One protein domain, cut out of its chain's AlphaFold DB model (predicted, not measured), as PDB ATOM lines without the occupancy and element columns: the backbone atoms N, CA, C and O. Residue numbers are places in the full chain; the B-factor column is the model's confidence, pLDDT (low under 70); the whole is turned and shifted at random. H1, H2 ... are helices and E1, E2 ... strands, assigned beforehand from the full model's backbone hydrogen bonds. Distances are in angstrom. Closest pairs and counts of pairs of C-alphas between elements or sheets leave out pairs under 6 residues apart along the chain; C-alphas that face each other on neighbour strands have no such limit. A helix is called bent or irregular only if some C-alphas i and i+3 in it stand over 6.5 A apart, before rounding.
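AT A GLANCE: This is residues 8 to 149 of the 155 residues of an uncharacterized protein of Acidimicrobiaceae bacterium (UniProt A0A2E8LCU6). A long twisted hairpin, E4 and E5, runs through the model and sticks out at its turn, residues 82 to 87, with the short strand E6 along E5; at the hairpin's other end E5 turns a corner into the long helix H3, and H4 sits in the angle between H3 and this sheet. A second small sheet, E1, E2 and E3, lies off the E4 side with E3 near E4, while the small helices H1 and H2 keep away from the other helices. You have 142 printed residues with four named helices and six named strands, in the order E1 E2 H1 E3 H2 E4 E5 H3 H4 E6. Both sheets are antiparallel, in the orders E1 E2 E3 and E4 E5 E6, and the class is mixed, helices and strands. The whole is compact, with a radius of gyration of the C-alphas of 16.6 A and spans of 43 by 41 by 29 A.

HOW THE PARTS SIT: Start at E1, residues 10 to 13, which forms a hairpin with E2, residues 20 to 25; look for N 12 and O 21, 3.0 A apart. E2 is the inner strand, and its other neighbour is E3, residues 47 to 49, with N 24 and O 48 at 2.9 A. The pairing is staggered: E2 pairs with E1 over residues 20 to 23 and with E3 over residues 23 to 25. H1, residues 30 to 37, and H2, residues 52 to 57, are not on this sheet, and each touches no helix. Go on to E4, residues 73 to 83, and E5, residues 86 to 96, a hairpin at 166 degrees between directions, where N 77 and O 92 are 2.8 A apart. E3 and E4 are near each other, with 7 pairs of C-alphas within 10 A, whereas E1 and E4 are only just apart, 8.2 A at the closest. E6, residues 145 to 148, is the antiparallel neighbour of E5, with N 146 and O 93 at 2.8 A. H3, residues 98 to 115, only grazes this sheet with residues 98 to 102. With residues 104 to 112 alone it touches H4, residues 131 to 139; their closest C-alphas, Ala 108 and Thr 137, are 6.1 A apart, and the two run opposite ways at a steep tilt of 50 degrees. H4 is only just on the sheet E4 E5 E6, with 5 pairs of C-alphas within 10 A, and only grazes it with residues 135 to 139. Every O i to N i+4 pair is within hydrogen-bond range in H2, H3 and H4; in H1 it is 1 of 4, beside 3 of 5 O i to N i+3 pairs.

IN THESE COORDINATES: Find C-alpha 10 at (51.728, -27.325, -17.398); from there E1 runs 9.9 A, and E2 then runs 16.2 A. H1 covers 11.4 A and is only just irregular, with C-alphas 33 and 36 lying 6.7 A apart. E3 measures 6.9 A and H2 8.8 A. Find C-alpha 73 at (36.454, -21.210, -23.935), where E4 sets out on 31.2 A; E5 returns over 33.2 A. H3 measures 25.8 A and H4 12.3 A. E6 runs 10.0 A and ends at C-alpha 148, (37.059, -35.784, -15.390).

THE WHOLE: The C-alphas farthest apart are those of Leu 63 and Val 85, 52.6 A. Both lie in stretches that stand free, residues 59 to 66 and 82 to 87. The long links are H2 to E4 and H3 to H4, each of 15 residues. The sheet E4 E5 E6 is twisted, with C-alphas up to 4.3 A off its best plane. The printed part has no cut; its mean pLDDT is 90.7, and no printed residue is under 70.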
ATOM      1  N   GLY A   8      55.962 -21.592 -15.261       91.00
ATOM      2  CA  GLY A   8      55.433 -22.863 -14.751       91.00
ATOM      3  C   GLY A   8      54.436 -23.538 -15.692       91.00
ATOM      4  O   GLY A   8      53.331 -23.858 -15.249       91.00
ATOM      5  N   ARG A   9      54.856 -23.712 -16.955       93.75
ATOM      6  CA  ARG A   9      54.127 -24.421 -18.015       93.75
ATOM      7  C   ARG A   9      53.645 -25.780 -17.513       93.75
ATOM      8  O   ARG A   9      54.444 -26.566 -17.011       93.75
ATOM      9  N   GLU A  10      52.364 -26.047 -17.691       94.31
ATOM     10  CA  GLU A  10      51.728 -27.325 -17.398       94.31
ATOM     11  C   GLU A  10      50.706 -27.615 -18.491       94.31
ATOM     12  O   GLU A  10      49.906 -26.745 -18.834       94.31
ATOM     13  N   LEU A  11      50.745 -28.819 -19.050       95.00
ATOM     14  CA  LEU A  11      49.749 -29.257 -20.015       95.00
ATOM     15  C   LEU A  11      48.489 -29.682 -19.255       95.00
ATOM     16  O   LEU A  11      48.538 -30.617 -18.459       95.00
ATOM     17  N   ALA A  12      47.377 -28.987 -19.487       94.25
ATOM     18  CA  ALA A  12      46.088 -29.291 -18.877       94.25
ATOM     19  C   ALA A  12      45.079 -29.713 -19.948       94.25
ATOM     20  O   ALA A  12      45.030 -29.120 -21.027       94.25
ATOM     21  N   TRP A  13      44.267 -30.719 -19.632       94.38
ATOM     22  CA  TRP A  13      43.144 -31.133 -20.469       94.38
ATOM     23  C   TRP A  13      41.870 -30.415 -20.047       94.38
ATOM     24  O   TRP A  13      41.476 -30.468 -18.881       94.38
ATOM     25  N   PHE A  14      41.247 -29.753 -21.012       95.44
ATOM     26  CA  PHE A  14      39.909 -29.190 -20.916       95.44
ATOM     27  C   PHE A  14      38.931 -30.109 -21.653       95.44
ATOM     28  O   PHE A  14      39.382 -31.003 -22.374       95.44
ATOM     29  N   PRO A  15      37.610 -29.936 -21.473       93.56
ATOM     30  CA  PRO A  15      36.669 -30.789 -22.181       93.56
ATOM     31  C   PRO A  15      36.750 -30.529 -23.705       93.56
ATOM     32  O   PRO A  15      37.414 -29.587 -24.166       93.56
ATOM     33  N   ASP A  16      36.096 -31.355 -24.511       90.19
ATOM     34  CA  ASP A  16      36.067 -31.147 -25.962       90.19
ATOM     35  C   ASP A  16      35.077 -30.039 -26.351       90.19
ATOM     36  O   ASP A  16      34.001 -29.952 -25.760       90.19
ATOM     37  N   PRO A  17      35.402 -29.178 -27.339       93.38
ATOM     38  CA  PRO A  17      36.492 -29.311 -28.315       93.38
ATOM     39  C   PRO A  17      37.796 -28.578 -27.939       93.38
ATOM     40  O   PRO A  17      38.688 -28.434 -28.776       93.38
ATOM     41  N   VAL A  18      37.924 -28.048 -26.716       94.69
ATOM     42  CA  VAL A  18      39.113 -27.266 -26.327       94.69
ATOM     43  C   VAL A  18      40.342 -28.166 -26.192       94.69
ATOM     44  O   VAL A  18      41.415 -27.813 -26.693       94.69
ATOM     45  N   GLY A  19      40.187 -29.327 -25.553       94.88
ATOM     46  CA  GLY A  19      41.232 -30.342 -25.431       94.88
ATOM     47  C   GLY A  19      42.483 -29.869 -24.677       94.88
ATOM     48  O   GLY A  19      42.428 -29.003 -23.800       94.88
ATOM     49  N   GLY A  20      43.636 -30.463 -24.998       95.62
ATOM     50  CA  GLY A  20      44.914 -30.168 -24.342       95.62
ATOM     51  C   GLY A  20      45.433 -28.751 -24.625       95.62
ATOM     52  O   GLY A  20      45.535 -28.328 -25.783       95.62
ATOM     53  N   ARG A  21      45.799 -28.010 -23.571       96.38
ATOM     54  CA  ARG A  21      46.386 -26.661 -23.666       96.38
ATOM     55  C   ARG A  21      47.535 -26.455 -22.686       96.38
ATOM     56  O   ARG A  21      47.462 -26.825 -21.514       96.38
ATOM     57  N   ASP A  22      48.576 -25.783 -23.167       96.31
ATOM     58  CA  ASP A  22      49.675 -25.306 -22.334       96.31
ATOM     59  C   ASP A  22      49.208 -24.143 -21.452       96.31
ATOM     60  O   ASP A  22      48.908 -23.049 -21.935       96.31
ATOM     61  N   CYS A  23      49.173 -24.387 -20.145       95.62
ATOM     62  CA  CYS A  23      48.749 -23.435 -19.133       95.62
ATOM     63  C   CYS A  23      49.938 -22.901 -18.337       95.62
ATOM     64  O   CYS A  23      50.860 -23.631 -17.970       95.62
ATOM     65  N   TYR A  24      49.890 -21.615 -18.015       94.94
ATOM     66  CA  TYR A  24      50.932 -20.904 -17.282       94.94
ATOM     67  C   TYR A  24      50.341 -20.247 -16.046       94.94
ATOM     68  O   TYR A  24      49.145 -19.974 -15.992       94.94
ATOM     69  N   ARG A  25      51.174 -19.970 -15.040       92.69
ATOM     70  CA  ARG A  25      50.742 -19.229 -13.847       92.69
ATOM     71  C   ARG A  25      50.219 -17.855 -14.249       92.69
ATOM     72  O   ARG A  25      50.919 -17.111 -14.934       92.69
ATOM     73  N   ALA A  26      49.031 -17.526 -13.765       90.94
ATOM     74  CA  ALA A  26      48.375 -16.252 -14.008       90.94
ATOM     75  C   ALA A  26      47.945 -15.635 -12.673       90.94
ATOM     76  O   ALA A  26      47.608 -16.353 -11.731       90.94
ATOM     77  N   ALA A  27      47.978 -14.309 -12.588       87.56
ATOM     78  CA  ALA A  27      47.501 -13.567 -11.427       87.56
ATOM     79  C   ALA A  27      45.990 -13.307 -11.570       87.56
ATOM     80  O   ALA A  27      45.580 -12.175 -11.801       87.56
ATOM     81  N   LEU A  28      45.181 -14.371 -11.507       89.44
ATOM     82  CA  LEU A  28      43.719 -14.255 -11.573       89.44
ATOM     83  C   LEU A  28      43.140 -13.997 -10.171       89.44
ATOM     84  O   LEU A  28      43.585 -14.651  -9.220       89.44
ATOM     85  N   PRO A  29      42.155 -13.088 -10.036       87.94
ATOM     86  CA  PRO A  29      41.571 -12.725  -8.743       87.94
ATOM     87  C   PRO A  29      40.848 -13.897  -8.072       87.94
ATOM     88  O   PRO A  29      40.883 -14.003  -6.849       87.94
ATOM     89  N   ASP A  30      40.282 -14.820  -8.856       87.38
ATOM     90  CA  ASP A  30      39.520 -15.967  -8.350       87.38
ATOM     91  C   ASP A  30      40.319 -16.781  -7.331       87.38
ATOM     92  O   ASP A  30      39.803 -17.157  -6.285       87.38
ATOM     93  N   ALA A  31      41.619 -16.985  -7.572       88.88
ATOM     94  CA  ALA A  31      42.468 -17.739  -6.655       88.88
ATOM     95  C   ALA A  31      42.572 -17.097  -5.263       88.88
ATOM     96  O   ALA A  31      42.734 -17.823  -4.288       88.88
ATOM     97  N   LEU A  32      42.488 -15.766  -5.164       88.94
ATOM     98  CA  LEU A  32      42.484 -15.058  -3.881       88.94
ATOM     99  C   LEU A  32      41.118 -15.150  -3.200       88.94
ATOM    100  O   LEU A  32      41.066 -15.306  -1.984       88.94
ATOM    101  N   LEU A  33      40.034 -15.102  -3.979       91.06
ATOM    102  CA  LEU A  33      38.664 -15.196  -3.466       91.06
ATOM    103  C   LEU A  33      38.320 -16.587  -2.919       91.06
ATOM    104  O   LEU A  33      37.432 -16.695  -2.085       91.06
ATOM    105  N   LEU A  34      39.017 -17.640  -3.356       92.12
ATOM    106  CA  LEU A  34      38.806 -18.996  -2.841       92.12
ATOM    107  C   LEU A  34      39.485 -19.251  -1.487       92.12
ATOM    108  O   LEU A  34      39.005 -20.081  -0.727       92.12
ATOM    109  N   VAL A  35      40.602 -18.582  -1.176       92.62
ATOM    110  CA  VAL A  35      41.358 -18.831   0.069       92.62
ATOM    111  C   VAL A  35      40.500 -18.713   1.339       92.62
ATOM    112  O   VAL A  35      40.575 -19.634   2.147       92.62
ATOM    113  N   PRO A  36      39.699 -17.647   1.546       90.94
ATOM    114  CA  PRO A  36      38.905 -17.520   2.771       90.94
ATOM    115  C   PRO A  36      37.753 -18.530   2.871       90.94
ATOM    116  O   PRO A  36      37.267 -18.764   3.971       90.94
ATOM    117  N   GLU A  37      37.332 -19.137   1.758       91.06
ATOM    118  CA  GLU A  37      36.165 -20.032   1.705       91.06
ATOM    119  C   GLU A  37      36.525 -21.512   1.937       91.06
ATOM    120  O   GLU A  37      35.643 -22.353   2.095       91.06
ATOM    121  N   PHE A  38      37.818 -21.859   1.966       90.88
ATOM    122  CA  PHE A  38      38.287 -23.230   2.188       90.88
ATOM    123  C   PHE A  38      39.235 -23.304   3.384       90.88
ATOM    124  O   PHE A  38      40.443 -23.091   3.252       90.88
ATOM    125  N   ASP A  39      38.697 -23.675   4.546       90.56
ATOM    126  CA  ASP A  39      39.514 -23.874   5.741       90.56
ATOM    127  C   ASP A  39      40.580 -24.966   5.525       90.56
ATOM    128  O   ASP A  39      40.359 -25.985   4.864       90.56
ATOM    129  N   GLY A  40      41.783 -24.723   6.041       90.94
ATOM    130  CA  GLY A  40      42.932 -25.614   5.870       90.94
ATOM    131  C   GLY A  40      43.498 -25.703   4.442       90.94
ATOM    132  O   GLY A  40      44.377 -26.538   4.193       90.94
ATOM    133  N   VAL A  41      43.055 -24.865   3.490       95.00
ATOM    134  CA  VAL A  41      43.616 -24.869   2.131       95.00
ATOM    135  C   VAL A  41      45.096 -24.492   2.150       95.00
ATOM    136  O   VAL A  41      45.502 -23.390   2.507       95.00
ATOM    137  N   GLN A  42      45.949 -25.424   1.729       94.19
ATOM    138  CA  GLN A  42      47.400 -25.209   1.769       94.19
ATOM    139  C   GLN A  42      47.901 -24.331   0.619       94.19
ATOM    140  O   GLN A  42      48.933 -23.668   0.728       94.19
ATOM    141  N   ARG A  43      47.229 -24.393  -0.539       93.19
ATOM    142  CA  ARG A  43      47.665 -23.699  -1.752       93.19
ATOM    143  C   ARG A  43      46.541 -23.574  -2.770       93.19
ATOM    144  O   ARG A  43      46.047 -24.585  -3.259       93.19
ATOM    145  N   VAL A  44      46.283 -22.345  -3.205       94.44
ATOM    146  CA  VAL A  44      45.459 -22.045  -4.383       94.44
ATOM    147  C   VAL A  44      46.354 -21.475  -5.483       94.44
ATOM    148  O   VAL A  44      47.223 -20.638  -5.233       94.44
ATOM    149  N   THR A  45      46.200 -21.960  -6.715       92.88
ATOM    150  CA  THR A  45      46.954 -21.456  -7.872       92.88
ATOM    151  C   THR A  45      46.047 -21.273  -9.069       92.88
ATOM    152  O   THR A  45      45.426 -22.235  -9.508       92.88
ATOM    153  N   ALA A  46      46.066 -20.078  -9.651       94.19
ATOM    154  CA  ALA A  46      45.449 -19.807 -10.938       94.19
ATOM    155  C   ALA A  46      46.427 -20.052 -12.090       94.19
ATOM    156  O   ALA A  46      47.627 -19.742 -12.014       94.19
ATOM    157  N   ARG A  47      45.895 -20.604 -13.179       94.75
ATOM    158  CA  ARG A  47      46.608 -20.781 -14.437       94.75
ATOM    159  C   ARG A  47      45.709 -20.445 -15.610       94.75
ATOM    160  O   ARG A  47      44.504 -20.647 -15.536       94.75
ATOM    161  N   GLN A  48      46.318 -19.969 -16.684       95.19
ATOM    162  CA  GLN A  48      45.630 -19.625 -17.919       95.19
ATOM    163  C   GLN A  48      46.375 -20.229 -19.108       95.19
ATOM    164  O   GLN A  48      47.612 -20.233 -19.137       95.19
ATOM    165  N   ALA A  49      45.619 -20.759 -20.070       95.12
ATOM    166  CA  ALA A  49      46.160 -21.183 -21.351       95.12
ATOM    167  C   ALA A  49      46.705 -19.966 -22.105       95.12
ATOM    168  O   ALA A  49      46.038 -18.938 -22.182       95.12
ATOM    169  N   ALA A  50      47.916 -20.075 -22.643       93.12
ATOM    170  CA  ALA A  50      48.528 -18.983 -23.390       93.12
ATOM    171  C   ALA A  50      49.457 -19.524 -24.474       93.12
ATOM    172  O   ALA A  50      50.249 -20.436 -24.243       93.12
ATOM    173  N   THR A  51      49.416 -18.931 -25.660       91.19
ATOM    174  CA  THR A  51      50.446 -19.156 -26.675       91.19
ATOM    175  C   THR A  51      51.724 -18.389 -26.323       91.19
ATOM    176  O   THR A  51      51.751 -17.522 -25.445       91.19
ATOM    177  N   ARG A  52      52.825 -18.662 -27.039       88.25
ATOM    178  CA  ARG A  52      54.058 -17.861 -26.906       88.25
ATOM    179  C   ARG A  52      53.807 -16.378 -27.184       88.25
ATOM    180  O   ARG A  52      54.385 -15.542 -26.495       88.25
ATOM    181  N   ARG A  53      52.944 -16.080 -28.164       90.00
ATOM    182  CA  ARG A  53      52.536 -14.718 -28.513       90.00
ATOM    183  C   ARG A  53      51.795 -14.071 -27.349       90.00
ATOM    184  O   ARG A  53      52.224 -13.013 -26.915       90.00
ATOM    185  N   ASP A  54      50.783 -14.741 -26.799       89.38
ATOM    186  CA  ASP A  54      49.970 -14.187 -25.706       89.38
ATOM    187  C   ASP A  54      50.829 -13.817 -24.499       89.38
ATOM    188  O   ASP A  54      50.669 -12.743 -23.930       89.38
ATOM    189  N   ARG A  55      51.812 -14.655 -24.142       89.00
ATOM    190  CA  ARG A  55      52.727 -14.345 -23.032       89.00
ATOM    191  C   ARG A  55      53.625 -13.141 -23.304       89.00
ATOM    192  O   ARG A  55      53.968 -12.434 -22.363       89.00
ATOM    193  N   LEU A  56      54.050 -12.951 -24.553       88.44
ATOM    194  CA  LEU A  56      54.871 -11.806 -24.945       88.44
ATOM    195  C   LEU A  56      54.042 -10.517 -24.951       88.44
ATOM    196  O   LEU A  56      54.545  -9.464 -24.572       88.44
ATOM    197  N   THR A  57      52.778 -10.601 -25.368       89.00
ATOM    198  CA  THR A  57      51.898  -9.437 -25.530       89.00
ATOM    199  C   THR A  57      51.021  -9.137 -24.318       89.00
ATOM    200  O   THR A  57      50.415  -8.077 -24.289       89.00
ATOM    201  N   ALA A  58      50.965 -10.011 -23.308       86.50
ATOM    202  CA  ALA A  58      50.142  -9.845 -22.106       86.50
ATOM    203  C   ALA A  58      50.257  -8.483 -21.385       86.50
ATOM    204  O   ALA A  58      49.230  -8.010 -20.903       86.50
ATOM    205  N   PRO A  59      51.439  -7.838 -21.268       87.25
ATOM    206  CA  PRO A  59      51.531  -6.531 -20.614       87.25
ATOM    207  C   PRO A  59      51.152  -5.355 -21.527       87.25
ATOM    208  O   PRO A  59      51.102  -4.221 -21.058       87.25
ATOM    209  N   LEU A  60      50.940  -5.588 -22.825       90.81
ATOM    210  CA  LEU A  60      50.628  -4.537 -23.789       90.81
ATOM    211  C   LEU A  60      49.116  -4.269 -23.821       90.81
ATOM    212  O   LEU A  60      48.323  -5.197 -23.651       90.81
ATOM    213  N   PRO A  61      48.692  -3.022 -24.084       87.94
ATOM    214  CA  PRO A  61      47.279  -2.724 -24.271       87.94
ATOM    215  C   PRO A  61      46.730  -3.439 -25.513       87.94
ATOM    216  O   PRO A  61      47.429  -3.631 -26.513       87.94
ATOM    217  N   MET A  62      45.445  -3.793 -25.479       89.19
ATOM    218  CA  MET A  62      44.759  -4.291 -26.669       89.19
ATOM    219  C   MET A  62      44.615  -3.163 -27.697       89.19
ATOM    220  O   MET A  62      43.977  -2.152 -27.429       89.19
ATOM    221  N   LEU A  63      45.183  -3.354 -28.891       90.31
ATOM    222  CA  LEU A  63      45.081  -2.390 -30.000       90.31
ATOM    223  C   LEU A  63      43.808  -2.561 -30.839       90.31
ATOM    224  O   LEU A  63      43.487  -1.720 -31.674       90.31
ATOM    225  N   ARG A  64      43.103  -3.680 -30.661       87.56
ATOM    226  CA  ARG A  64      41.809  -3.968 -31.279       87.56
ATOM    227  C   ARG A  64      40.874  -4.504 -30.201       87.56
ATOM    228  O   ARG A  64      41.356  -5.238 -29.335       87.56
ATOM    229  N   PRO A  65      39.574  -4.173 -30.252       86.06
ATOM    230  CA  PRO A  65      38.602  -4.754 -29.339       86.06
ATOM    231  C   PRO A  65      38.661  -6.290 -29.361       86.06
ATOM    232  O   PRO A  65      38.901  -6.876 -30.424       86.06
ATOM    233  N   PRO A  66      38.449  -6.953 -28.212       82.06
ATOM    234  CA  PRO A  66      38.325  -8.401 -28.175       82.06
ATOM    235  C   PRO A  66      37.076  -8.841 -28.950       82.06
ATOM    236  O   PRO A  66      36.127  -8.075 -29.122       82.06
ATOM    237  N   HIS A  67      37.063 -10.094 -29.403       83.00
ATOM    238  CA  HIS A  67      35.866 -10.690 -29.996       83.00
ATOM    239  C   HIS A  67      34.700 -10.594 -29.010       83.00
ATOM    240  O   HIS A  67      34.867 -10.975 -27.852       83.00
ATOM    241  N   ALA A  68      33.533 -10.148 -29.483       81.81
ATOM    242  CA  ALA A  68      32.373  -9.863 -28.634       81.81
ATOM    243  C   ALA A  68      32.010 -11.022 -27.688       81.81
ATOM    244  O   ALA A  68      31.669 -10.789 -26.534       81.81
ATOM    245  N   GLU A  69      32.142 -12.270 -28.151       84.00
ATOM    246  CA  GLU A  69      31.765 -13.456 -27.370       84.00
ATOM    247  C   GLU A  69      32.948 -14.351 -26.967       84.00
ATOM    248  O   GLU A  69      32.757 -15.350 -26.280       84.00
ATOM    249  N   GLY A  70      34.176 -13.995 -27.359       84.38
ATOM    250  CA  GLY A  70      35.401 -14.685 -26.932       84.38
ATOM    251  C   GLY A  70      35.691 -16.056 -27.568       84.38
ATOM    252  O   GLY A  70      36.698 -16.665 -27.220       84.38
ATOM    253  N   GLY A  71      34.868 -16.535 -28.511       89.94
ATOM    254  CA  GLY A  71      35.010 -17.882 -29.093       89.94
ATOM    255  C   GLY A  71      34.686 -18.992 -28.084       89.94
ATOM    256  O   GLY A  71      34.099 -18.717 -27.046       89.94
ATOM    257  N   ILE A  72      35.034 -20.250 -28.376       93.06
ATOM    258  CA  ILE A  72      34.847 -21.357 -27.420       93.06
ATOM    259  C   ILE A  72      35.953 -21.296 -26.360       93.06
ATOM    260  O   ILE A  72      37.139 -21.365 -26.693       93.06
ATOM    261  N   GLY A  73      35.563 -21.189 -25.090       93.75
ATOM    262  CA  GLY A  73      36.454 -21.210 -23.935       93.75
ATOM    263  C   GLY A  73      36.197 -22.410 -23.024       93.75
ATOM    264  O   GLY A  73      35.230 -23.152 -23.186       93.75
ATOM    265  N   ALA A  74      37.082 -22.600 -22.047       95.44
ATOM    266  CA  ALA A  74      36.905 -23.606 -21.011       95.44
ATOM    267  C   ALA A  74      37.512 -23.157 -19.683       95.44
ATOM    268  O   ALA A  74      38.529 -22.460 -19.655       95.44
ATOM    269  N   ILE A  75      36.920 -23.625 -18.589       94.44
ATOM    270  CA  ILE A  75      37.492 -23.546 -17.244       94.44
ATOM    271  C   ILE A  75      37.756 -24.955 -16.721       94.44
ATOM    272  O   ILE A  75      37.067 -25.909 -17.082       94.44
ATOM    273  N   ARG A  76      38.774 -25.083 -15.870       94.44
ATOM    274  CA  ARG A  76      39.150 -26.328 -15.202       94.44
ATOM    275  C   ARG A  76      39.520 -26.026 -13.759       94.44
ATOM    276  O   ARG A  76      40.327 -25.134 -13.507       94.44
ATOM    277  N   VAL A  77      38.987 -26.815 -12.837       94.69
ATOM    278  CA  VAL A  77      39.321 -26.768 -11.415       94.69
ATOM    279  C   VAL A  77      39.826 -28.137 -10.997       94.69
ATOM    280  O   VAL A  77      39.158 -29.148 -11.192       94.69
ATOM    281  N   GLU A  78      41.022 -28.169 -10.421       94.94
ATOM    282  CA  GLU A  78      41.620 -29.379  -9.876       94.94
ATOM    283  C   GLU A  78      41.738 -29.247  -8.361       94.94
ATOM    284  O   GLU A  78      42.461 -28.388  -7.855       94.94
ATOM    285  N   LEU A  79      41.039 -30.124  -7.647       93.62
ATOM    286  CA  LEU A  79      41.063 -30.205  -6.196       93.62
ATOM    287  C   LEU A  79      41.921 -31.392  -5.784       93.62
ATOM    288  O   LEU A  79      41.693 -32.517  -6.230       93.62
ATOM    289  N   ARG A  80      42.899 -31.145  -4.915       93.50
ATOM    290  CA  ARG A  80      43.755 -32.176  -4.326       93.50
ATOM    291  C   ARG A  80      43.628 -32.103  -2.815       93.50
ATOM    292  O   ARG A  80      43.853 -31.042  -2.243       93.50
ATOM    293  N   GLY A  81      43.336 -33.227  -2.178       93.44
ATOM    294  CA  GLY A  81      43.169 -33.276  -0.731       93.44
ATOM    295  C   GLY A  81      43.132 -34.695  -0.193       93.44
ATOM    296  O   GLY A  81      43.633 -35.631  -0.825       93.44
ATOM    297  N   ARG A  82      42.544 -34.840   0.993       91.62
ATOM    298  CA  ARG A  82      42.269 -36.129   1.623       91.62
ATOM    299  C   ARG A  82      40.785 -36.257   1.932       91.62
ATOM    300  O   ARG A  82      40.147 -35.267   2.275       91.62
ATOM    301  N   VAL A  83      40.265 -37.472   1.819       89.88
ATOM    302  CA  VAL A  83      38.933 -37.848   2.299       89.88
ATOM    303  C   VAL A  83      39.139 -39.020   3.249       89.88
ATOM    304  O   VAL A  83      39.578 -40.089   2.829       89.88
ATOM    305  N   GLY A  84      38.926 -38.791   4.546       90.25
ATOM    306  CA  GLY A  84      39.390 -39.717   5.580       90.25
ATOM    307  C   GLY A  84      40.913 -39.887   5.520       90.25
ATOM    308  O   GLY A  84      41.660 -38.911   5.608       90.25
ATOM    309  N   VAL A  85      41.373 -41.125   5.337       91.38
ATOM    310  CA  VAL A  85      42.805 -41.459   5.219       91.38
ATOM    311  C   VAL A  85      43.329 -41.396   3.781       91.38
ATOM    312  O   VAL A  85      44.540 -41.328   3.569       91.38
ATOM    313  N   GLU A  86      42.444 -41.391   2.785       91.19
ATOM    314  CA  GLU A  86      42.826 -41.530   1.382       91.19
ATOM    315  C   GLU A  86      43.145 -40.186   0.737       91.19
ATOM    316  O   GLU A  86      42.414 -39.204   0.886       91.19
ATOM    317  N   ARG A  87      44.226 -40.144  -0.048       90.56
ATOM    318  CA  ARG A  87      44.518 -38.997  -0.908       90.56
ATOM    319  C   ARG A  87      43.609 -39.046  -2.128       90.56
ATOM    320  O   ARG A  87      43.624 -40.019  -2.873       90.56
ATOM    321  N   ARG A  88      42.874 -37.964  -2.374       91.62
ATOM    322  CA  ARG A  88      41.940 -37.862  -3.496       91.62
ATOM    323  C   ARG A  88      42.228 -36.633  -4.339       91.62
ATOM    324  O   ARG A  88      42.538 -35.556  -3.823       91.62
ATOM    325  N   VAL A  89      42.083 -36.806  -5.647       92.38
ATOM    326  CA  VAL A  89      42.111 -35.720  -6.622       92.38
ATOM    327  C   VAL A  89      40.828 -35.768  -7.429       92.38
ATOM    328  O   VAL A  89      40.396 -36.835  -7.855       92.38
ATOM    329  N   SER A  90      40.183 -34.618  -7.579       92.94
ATOM    330  CA  SER A  90      38.988 -34.462  -8.406       92.94
ATOM    331  C   SER A  90      39.203 -33.297  -9.352       92.94
ATOM    332  O   SER A  90      39.678 -32.239  -8.939       92.94
ATOM    333  N   VAL A  91      38.876 -33.500 -10.622       94.69
ATOM    334  CA  VAL A  91      39.009 -32.476 -11.651       94.69
ATOM    335  C   VAL A  91      37.637 -32.234 -12.254       94.69
ATOM    336  O   VAL A  91      36.967 -33.166 -12.693       94.69
ATOM    337  N   TYR A  92      37.243 -30.971 -12.272       94.56
ATOM    338  CA  TYR A  92      36.019 -30.491 -12.892       94.56
ATOM    339  C   TYR A  92      36.370 -29.513 -14.004       94.56
ATOM    340  O   TYR A  92      37.424 -28.872 -13.974       94.56
ATOM    341  N   GLY A  93      35.487 -29.372 -14.977       94.75
ATOM    342  CA  GLY A  93      35.588 -28.327 -15.980       94.75
ATOM    343  C   GLY A  93      34.231 -27.933 -16.521       94.75
ATOM    344  O   GLY A  93      33.225 -28.555 -16.205       94.75
ATOM    345  N   ALA A  94      34.208 -26.890 -17.330       95.44
ATOM    346  CA  ALA A  94      33.043 -26.492 -18.104       95.44
ATOM    347  C   ALA A  94      33.519 -25.857 -19.407       95.44
ATOM    348  O   ALA A  94      34.626 -25.308 -19.466       95.44
ATOM    349  N   ILE A  95      32.682 -25.941 -20.434       95.06
ATOM    350  CA  ILE A  95      32.905 -25.307 -21.730       95.06
ATOM    351  C   ILE A  95      31.728 -24.441 -22.030       95.06
ATOM    352  O   ILE A  95      30.594 -24.890 -21.922       95.06
ATOM    353  N   GLU A  96      32.046 -23.227 -22.440       94.94
ATOM    354  CA  GLU A  96      31.101 -22.337 -23.063       94.94
ATOM    355  C   GLU A  96      31.884 -21.178 -23.689       94.94
ATOM    356  O   GLU A  96      33.099 -21.018 -23.515       94.94
ATOM    357  N   ARG A  97      31.186 -20.335 -24.428       94.06
ATOM    358  CA  ARG A  97      31.681 -19.053 -24.890       94.06
ATOM    359  C   ARG A  97      31.798 -18.121 -23.683       94.06
ATOM    360  O   ARG A  97      30.814 -17.969 -22.957       94.06
ATOM    361  N   PRO A  98      32.956 -17.479 -23.434       92.81
ATOM    362  CA  PRO A  98      33.177 -16.702 -22.215       92.81
ATOM    363  C   PRO A  98      32.095 -15.662 -21.914       92.81
ATOM    364  O   PRO A  98      31.704 -15.521 -20.758       92.81
ATOM    365  N   ALA A  99      31.568 -14.976 -22.935       93.00
ATOM    366  CA  ALA A  99      30.491 -14.004 -22.737       93.00
ATOM    367  C   ALA A  99      29.178 -14.658 -22.276       93.00
ATOM    368  O   ALA A  99      28.519 -14.140 -21.378       93.00
ATOM    369  N   VAL A 100      28.824 -15.817 -22.845       93.75
ATOM    370  CA  VAL A 100      27.626 -16.579 -22.460       93.75
ATOM    371  C   VAL A 100      27.776 -17.110 -21.036       93.75
ATOM    372  O   VAL A 100      26.882 -16.914 -20.217       93.75
ATOM    373  N   ALA A 101      28.932 -17.694 -20.704       94.00
ATOM    374  CA  ALA A 101      29.223 -18.173 -19.353       94.00
ATOM    375  C   ALA A 101      29.152 -17.046 -18.315       94.00
ATOM    376  O   ALA A 101      28.500 -17.191 -17.284       94.00
ATOM    377  N   ALA A 102      29.790 -15.907 -18.601       93.50
ATOM    378  CA  ALA A 102      29.780 -14.748 -17.715       93.50
ATOM    379  C   ALA A 102      28.358 -14.202 -17.515       93.50
ATOM    380  O   ALA A 102      27.964 -13.930 -16.382       93.50
ATOM    381  N   GLY A 103      27.570 -14.099 -18.590       94.75
ATOM    382  CA  GLY A 103      26.169 -13.681 -18.520       94.75
ATOM    383  C   GLY A 103      25.306 -14.644 -17.703       94.75
ATOM    384  O   GLY A 103      24.539 -14.203 -16.848       94.75
ATOM    385  N   ALA A 104      25.469 -15.955 -17.901       95.31
ATOM    386  CA  ALA A 104      24.754 -16.976 -17.141       95.31
ATOM    387  C   ALA A 104      25.101 -16.929 -15.644       95.31
ATOM    388  O   ALA A 104      24.196 -16.980 -14.815       95.31
ATOM    389  N   VAL A 105      26.383 -16.767 -15.296       94.62
ATOM    390  CA  VAL A 105      26.846 -16.598 -13.905       94.62
ATOM    391  C   VAL A 105      26.288 -15.327 -13.285       94.62
ATOM    392  O   VAL A 105      25.762 -15.387 -12.175       94.62
ATOM    393  N   ALA A 106      26.332 -14.198 -13.992       94.50
ATOM    394  CA  ALA A 106      25.762 -12.949 -13.501       94.50
ATOM    395  C   ALA A 106      24.252 -13.084 -13.241       94.50
ATOM    396  O   ALA A 106      23.783 -12.750 -12.155       94.50
ATOM    397  N   ALA A 107      23.502 -13.640 -14.198       93.62
ATOM    398  CA  ALA A 107      22.065 -13.856 -14.060       93.62
ATOM    399  C   ALA A 107      21.734 -14.816 -12.907       93.62
ATOM    400  O   ALA A 107      20.888 -14.498 -12.074       93.62
ATOM    401  N   ALA A 108      22.416 -15.962 -12.820       91.81
ATOM    402  CA  ALA A 108      22.208 -16.935 -11.751       91.81
ATOM    403  C   ALA A 108      22.503 -16.326 -10.373       91.81
ATOM    404  O   ALA A 108      21.721 -16.499  -9.442       91.81
ATOM    405  N   THR A 109      23.576 -15.541 -10.262       90.88
ATOM    406  CA  THR A 109      23.933 -14.838  -9.023       90.88
ATOM    407  C   THR A 109      22.849 -13.836  -8.626       90.88
ATOM    408  O   THR A 109      22.404 -13.854  -7.484       90.88
ATOM    409  N   ILE A 110      22.374 -13.001  -9.559       91.50
ATOM    410  CA  ILE A 110      21.319 -12.009  -9.293       91.50
ATOM    411  C   ILE A 110      20.029 -12.680  -8.810       91.50
ATOM    412  O   ILE A 110      19.400 -12.173  -7.890       91.50
ATOM    413  N   MET A 111      19.650 -13.831  -9.371       88.31
ATOM    414  CA  MET A 111      18.462 -14.560  -8.906       88.31
ATOM    415  C   MET A 111      18.576 -14.971  -7.431       88.31
ATOM    416  O   MET A 111      17.620 -14.786  -6.685       88.31
ATOM    417  N   HIS A 112      19.749 -15.437  -6.992       84.00
ATOM    418  CA  HIS A 112      19.986 -15.779  -5.583       84.00
ATOM    419  C   HIS A 112      20.077 -14.528  -4.689       84.00
ATOM    420  O   HIS A 112      19.642 -14.563  -3.541       84.00
ATOM    421  N   VAL A 113      20.576 -13.395  -5.211       86.81
ATOM    422  CA  VAL A 113      20.502 -12.094  -4.507       86.81
ATOM    423  C   VAL A 113      19.043 -11.714  -4.256       86.81
ATOM    424  O   VAL A 113      18.692 -11.349  -3.137       86.81
ATOM    425  N   LEU A 114      18.195 -11.800  -5.282       89.62
ATOM    426  CA  LEU A 114      16.785 -11.408  -5.204       89.62
ATOM    427  C   LEU A 114      15.954 -12.345  -4.321       89.62
ATOM    428  O   LEU A 114      15.000 -11.887  -3.697       89.62
ATOM    429  N   ALA A 115      16.322 -13.625  -4.246       87.25
ATOM    430  CA  ALA A 115      15.708 -14.587  -3.334       87.25
ATOM    431  C   ALA A 115      16.070 -14.340  -1.855       87.25
ATOM    432  O   ALA A 115      15.395 -14.853  -0.968       87.25
ATOM    433  N   GLY A 116      17.088 -13.514  -1.578       83.56
ATOM    434  CA  GLY A 116      17.571 -13.256  -0.221       83.56
ATOM    435  C   GLY A 116      18.523 -14.331   0.313       83.56
ATOM    436  O   GLY A 116      18.848 -14.324   1.497       83.56
ATOM    437  N   ASP A 117      19.025 -15.211  -0.557       79.12
ATOM    438  CA  ASP A 117      19.839 -16.384  -0.196       79.12
ATOM    439  C   ASP A 117      21.338 -16.066  -0.053       79.12
ATOM    440  O   ASP A 117      22.196 -16.952   0.047       79.12
ATOM    441  N   LEU A 118      21.694 -14.780  -0.074       77.50
ATOM    442  CA  LEU A 118      23.064 -14.308   0.058       77.50
ATOM    443  C   LEU A 118      23.244 -13.516   1.344       77.50
ATOM    444  O   LEU A 118      22.559 -12.532   1.611       77.50
ATOM    445  N   VAL A 119      24.251 -13.915   2.119       77.56
ATOM    446  CA  VAL A 119      24.678 -13.168   3.301       77.56
ATOM    447  C   VAL A 119      25.170 -11.780   2.850       77.56
ATOM    448  O   VAL A 119      25.829 -11.646   1.813       77.56
ATOM    449  N   THR A 120      24.946 -10.742   3.655       82.81
ATOM    450  CA  THR A 120      25.384  -9.357   3.387       82.81
ATOM    451  C   THR A 120      26.899  -9.164   3.516       82.81
ATOM    452  O   THR A 120      27.493  -9.613   4.501       82.81
ATOM    453  N   GLY A 121      27.536  -8.480   2.560       86.62
ATOM    454  CA  GLY A 121      28.974  -8.163   2.572       86.62
ATOM    455  C   GLY A 121      29.651  -8.364   1.211       86.62
ATOM    456  O   GLY A 121      28.990  -8.685   0.227       86.62
ATOM    457  N   ALA A 122      30.974  -8.184   1.153       86.12
ATOM    458  CA  ALA A 122      31.776  -8.455  -0.043       86.12
ATOM    459  C   ALA A 122      32.283  -9.905  -0.028       86.12
ATOM    460  O   ALA A 122      33.002 -10.291   0.894       86.12
ATOM    461  N   ARG A 123      31.910 -10.703  -1.035       85.31
ATOM    462  CA  ARG A 123      32.255 -12.131  -1.131       85.31
ATOM    463  C   ARG A 123      32.506 -12.580  -2.565       85.31
ATOM    464  O   ARG A 123      32.005 -11.979  -3.512       85.31
ATOM    465  N   GLY A 124      33.267 -13.665  -2.702       88.94
ATOM    466  CA  GLY A 124      33.302 -14.458  -3.930       88.94
ATOM    467  C   GLY A 124      32.135 -15.449  -3.985       88.94
ATOM    468  O   GLY A 124      31.532 -15.770  -2.964       88.94
ATOM    469  N   LEU A 125      31.847 -15.988  -5.172       89.62
ATOM    470  CA  LEU A 125      30.750 -16.952  -5.371       89.62
ATOM    471  C   LEU A 125      30.929 -18.270  -4.607       89.62
ATOM    472  O   LEU A 125      29.950 -18.960  -4.349       89.62
ATOM    473  N   ALA A 126      32.161 -18.613  -4.226       88.88
ATOM    474  CA  ALA A 126      32.430 -19.793  -3.407       88.88
ATOM    475  C   ALA A 126      31.882 -19.669  -1.973       88.88
ATOM    476  O   ALA A 126      31.616 -20.692  -1.358       88.88
ATOM    477  N   GLY A 127      31.658 -18.446  -1.480       85.81
ATOM    478  CA  GLY A 127      31.035 -18.191  -0.178       85.81
ATOM    479  C   GLY A 127      29.504 -18.157  -0.210       85.81
ATOM    480  O   GLY A 127      28.876 -17.722   0.755       85.81
ATOM    481  N   HIS A 128      28.877 -18.543  -1.328       84.88
ATOM    482  CA  HIS A 128      27.428 -18.707  -1.402       84.88
ATOM    483  C   HIS A 128      26.997 -19.978  -0.656       84.88
ATOM    484  O   HIS A 128      27.639 -21.016  -0.779       84.88
ATOM    485  N   ALA A 129      25.902 -19.908   0.104       81.19
ATOM    486  CA  ALA A 129      25.438 -21.036   0.908       81.19
ATOM    487  C   ALA A 129      24.994 -22.230   0.043       81.19
ATOM    488  O   ALA A 129      25.323 -23.370   0.368       81.19
ATOM    489  N   ASP A 130      24.314 -21.974  -1.081       87.62
ATOM    490  CA  ASP A 130      23.835 -23.013  -1.999       87.62
ATOM    491  C   ASP A 130      24.629 -23.042  -3.316       87.62
ATOM    492  O   ASP A 130      24.137 -22.765  -4.413       87.62
ATOM    493  N   THR A 131      25.916 -23.386  -3.226       88.81
ATOM    494  CA  THR A 131      26.766 -23.533  -4.423       88.81
ATOM    495  C   THR A 131      26.250 -24.593  -5.400       88.81
ATOM    496  O   THR A 131      26.462 -24.458  -6.605       88.81
ATOM    497  N   VAL A 132      25.555 -25.632  -4.924       89.69
ATOM    498  CA  VAL A 132      24.996 -26.684  -5.785       89.69
ATOM    499  C   VAL A 132      23.777 -26.165  -6.547       89.69
ATOM    500  O   VAL A 132      23.707 -26.361  -7.761       89.69
ATOM    501  N   GLY A 133      22.862 -25.453  -5.888       88.69
ATOM    502  CA  GLY A 133      21.737 -24.773  -6.533       88.69
ATOM    503  C   GLY A 133      22.193 -23.752  -7.572       88.69
ATOM    504  O   GLY A 133      21.665 -23.727  -8.690       88.69
ATOM    505  N   LEU A 134      23.260 -22.999  -7.281       89.31
ATOM    506  CA  LEU A 134      23.887 -22.105  -8.254       89.31
ATOM    507  C   LEU A 134      24.412 -22.868  -9.484       89.31
ATOM    508  O   LEU A 134      24.169 -22.451 -10.617       89.31
ATOM    509  N   LEU A 135      25.098 -24.000  -9.289       90.69
ATOM    510  CA  LEU A 135      25.591 -24.834 -10.392       90.69
ATOM    511  C   LEU A 135      24.456 -25.475 -11.206       90.69
ATOM    512  O   LEU A 135      24.565 -25.550 -12.430       90.69
ATOM    513  N   ASN A 136      23.359 -25.882 -10.568       91.06
ATOM    514  CA  ASN A 136      22.170 -26.387 -11.261       91.06
ATOM    515  C   ASN A 136      21.524 -25.285 -12.115       91.06
ATOM    516  O   ASN A 136      21.281 -25.476 -13.303       91.06
ATOM    517  N   THR A 137      21.376 -24.085 -11.547       90.94
ATOM    518  CA  THR A 137      20.863 -22.889 -12.238       90.94
ATOM    519  C   THR A 137      21.689 -22.539 -13.483       90.94
ATOM    520  O   THR A 137      21.148 -22.056 -14.486       90.94
ATOM    521  N   LEU A 138      23.005 -22.774 -13.425       92.75
ATOM    522  CA  LEU A 138      23.932 -22.619 -14.547       92.75
ATOM    523  C   LEU A 138      23.794 -23.733 -15.588       92.75
ATOM    524  O   LEU A 138      23.776 -23.440 -16.785       92.75
ATOM    525  N   ALA A 139      23.655 -24.984 -15.148       92.75
ATOM    526  CA  ALA A 139      23.461 -26.129 -16.031       92.75
ATOM    527  C   ALA A 139      22.164 -26.004 -16.850       92.75
ATOM    528  O   ALA A 139      22.186 -26.250 -18.060       92.75
ATOM    529  N   ASP A 140      21.083 -25.522 -16.230       91.81
ATOM    530  CA  ASP A 140      19.800 -25.229 -16.889       91.81
ATOM    531  C   ASP A 140      19.918 -24.121 -17.947       91.81
ATOM    532  O   ASP A 140      19.143 -24.066 -18.901       91.81
ATOM    533  N   ARG A 141      20.929 -23.252 -17.819       90.19
ATOM    534  CA  ARG A 141      21.262 -22.182 -18.776       90.19
ATOM    535  C   ARG A 141      22.339 -22.586 -19.786       90.19
ATOM    536  O   ARG A 141      22.846 -21.735 -20.511       90.19
ATOM    537  N   GLY A 142      22.689 -23.870 -19.842       89.19
ATOM    538  CA  GLY A 142      23.623 -24.430 -20.820       89.19
ATOM    539  C   GLY A 142      25.082 -24.494 -20.366       89.19
ATOM    540  O   GLY A 142      25.871 -25.175 -21.015       89.19
ATOM    541  N   VAL A 143      25.448 -23.891 -19.228       93.56
ATOM    542  CA  VAL A 143      26.812 -23.974 -18.678       93.56
ATOM    543  C   VAL A 143      26.938 -25.250 -17.851       93.56
ATOM    544  O   VAL A 143      26.762 -25.255 -16.634       93.56
ATOM    545  N   LYS A 144      27.203 -26.365 -18.532       91.31
ATOM    546  CA  LYS A 144      27.205 -27.694 -17.912       91.31
ATOM    547  C   LYS A 144      28.581 -28.039 -17.333       91.31
ATOM    548  O   LYS A 144      29.552 -28.117 -18.093       91.31
ATOM    549  N   PRO A 145      28.693 -28.279 -16.013       88.62
ATOM    550  CA  PRO A 145      29.923 -28.798 -15.445       88.62
ATOM    551  C   PRO A 145      30.122 -30.252 -15.877       88.62
ATOM    552  O   PRO A 145      29.186 -31.049 -15.921       88.62
ATOM    553  N   VAL A 146      31.366 -30.609 -16.155       91.75
ATOM    554  CA  VAL A 146      31.800 -31.982 -16.399       91.75
ATOM    555  C   VAL A 146      32.829 -32.378 -15.356       91.75
ATOM    556  O   VAL A 146      33.631 -31.561 -14.892       91.75
ATOM    557  N   ARG A 147      32.823 -33.656 -14.996       92.50
ATOM    558  CA  ARG A 147      33.833 -34.252 -14.131       92.50
ATOM    559  C   ARG A 147      34.766 -35.092 -14.985       92.50
ATOM    560  O   ARG A 147      34.314 -35.890 -15.795       92.50
ATOM    561  N   PHE A 148      36.062 -34.917 -14.784       88.31
ATOM    562  CA  PHE A 148      37.059 -35.784 -15.390       88.31
ATOM    563  C   PHE A 148      37.275 -36.985 -14.479       88.31
ATOM    564  O   PHE A 148      37.562 -36.836 -13.285       88.31
ATOM    565  N   GLU A 149      37.152 -38.169 -15.062       80.88
ATOM    566  CA  GLU A 149      37.478 -39.429 -14.413       80.88
ATOM    567  C   GLU A 149      38.863 -39.892 -14.867       80.88
ATOM    568  O   GLU A 149      39.236 -39.763 -16.032       80.88
TER     569      GLU A 149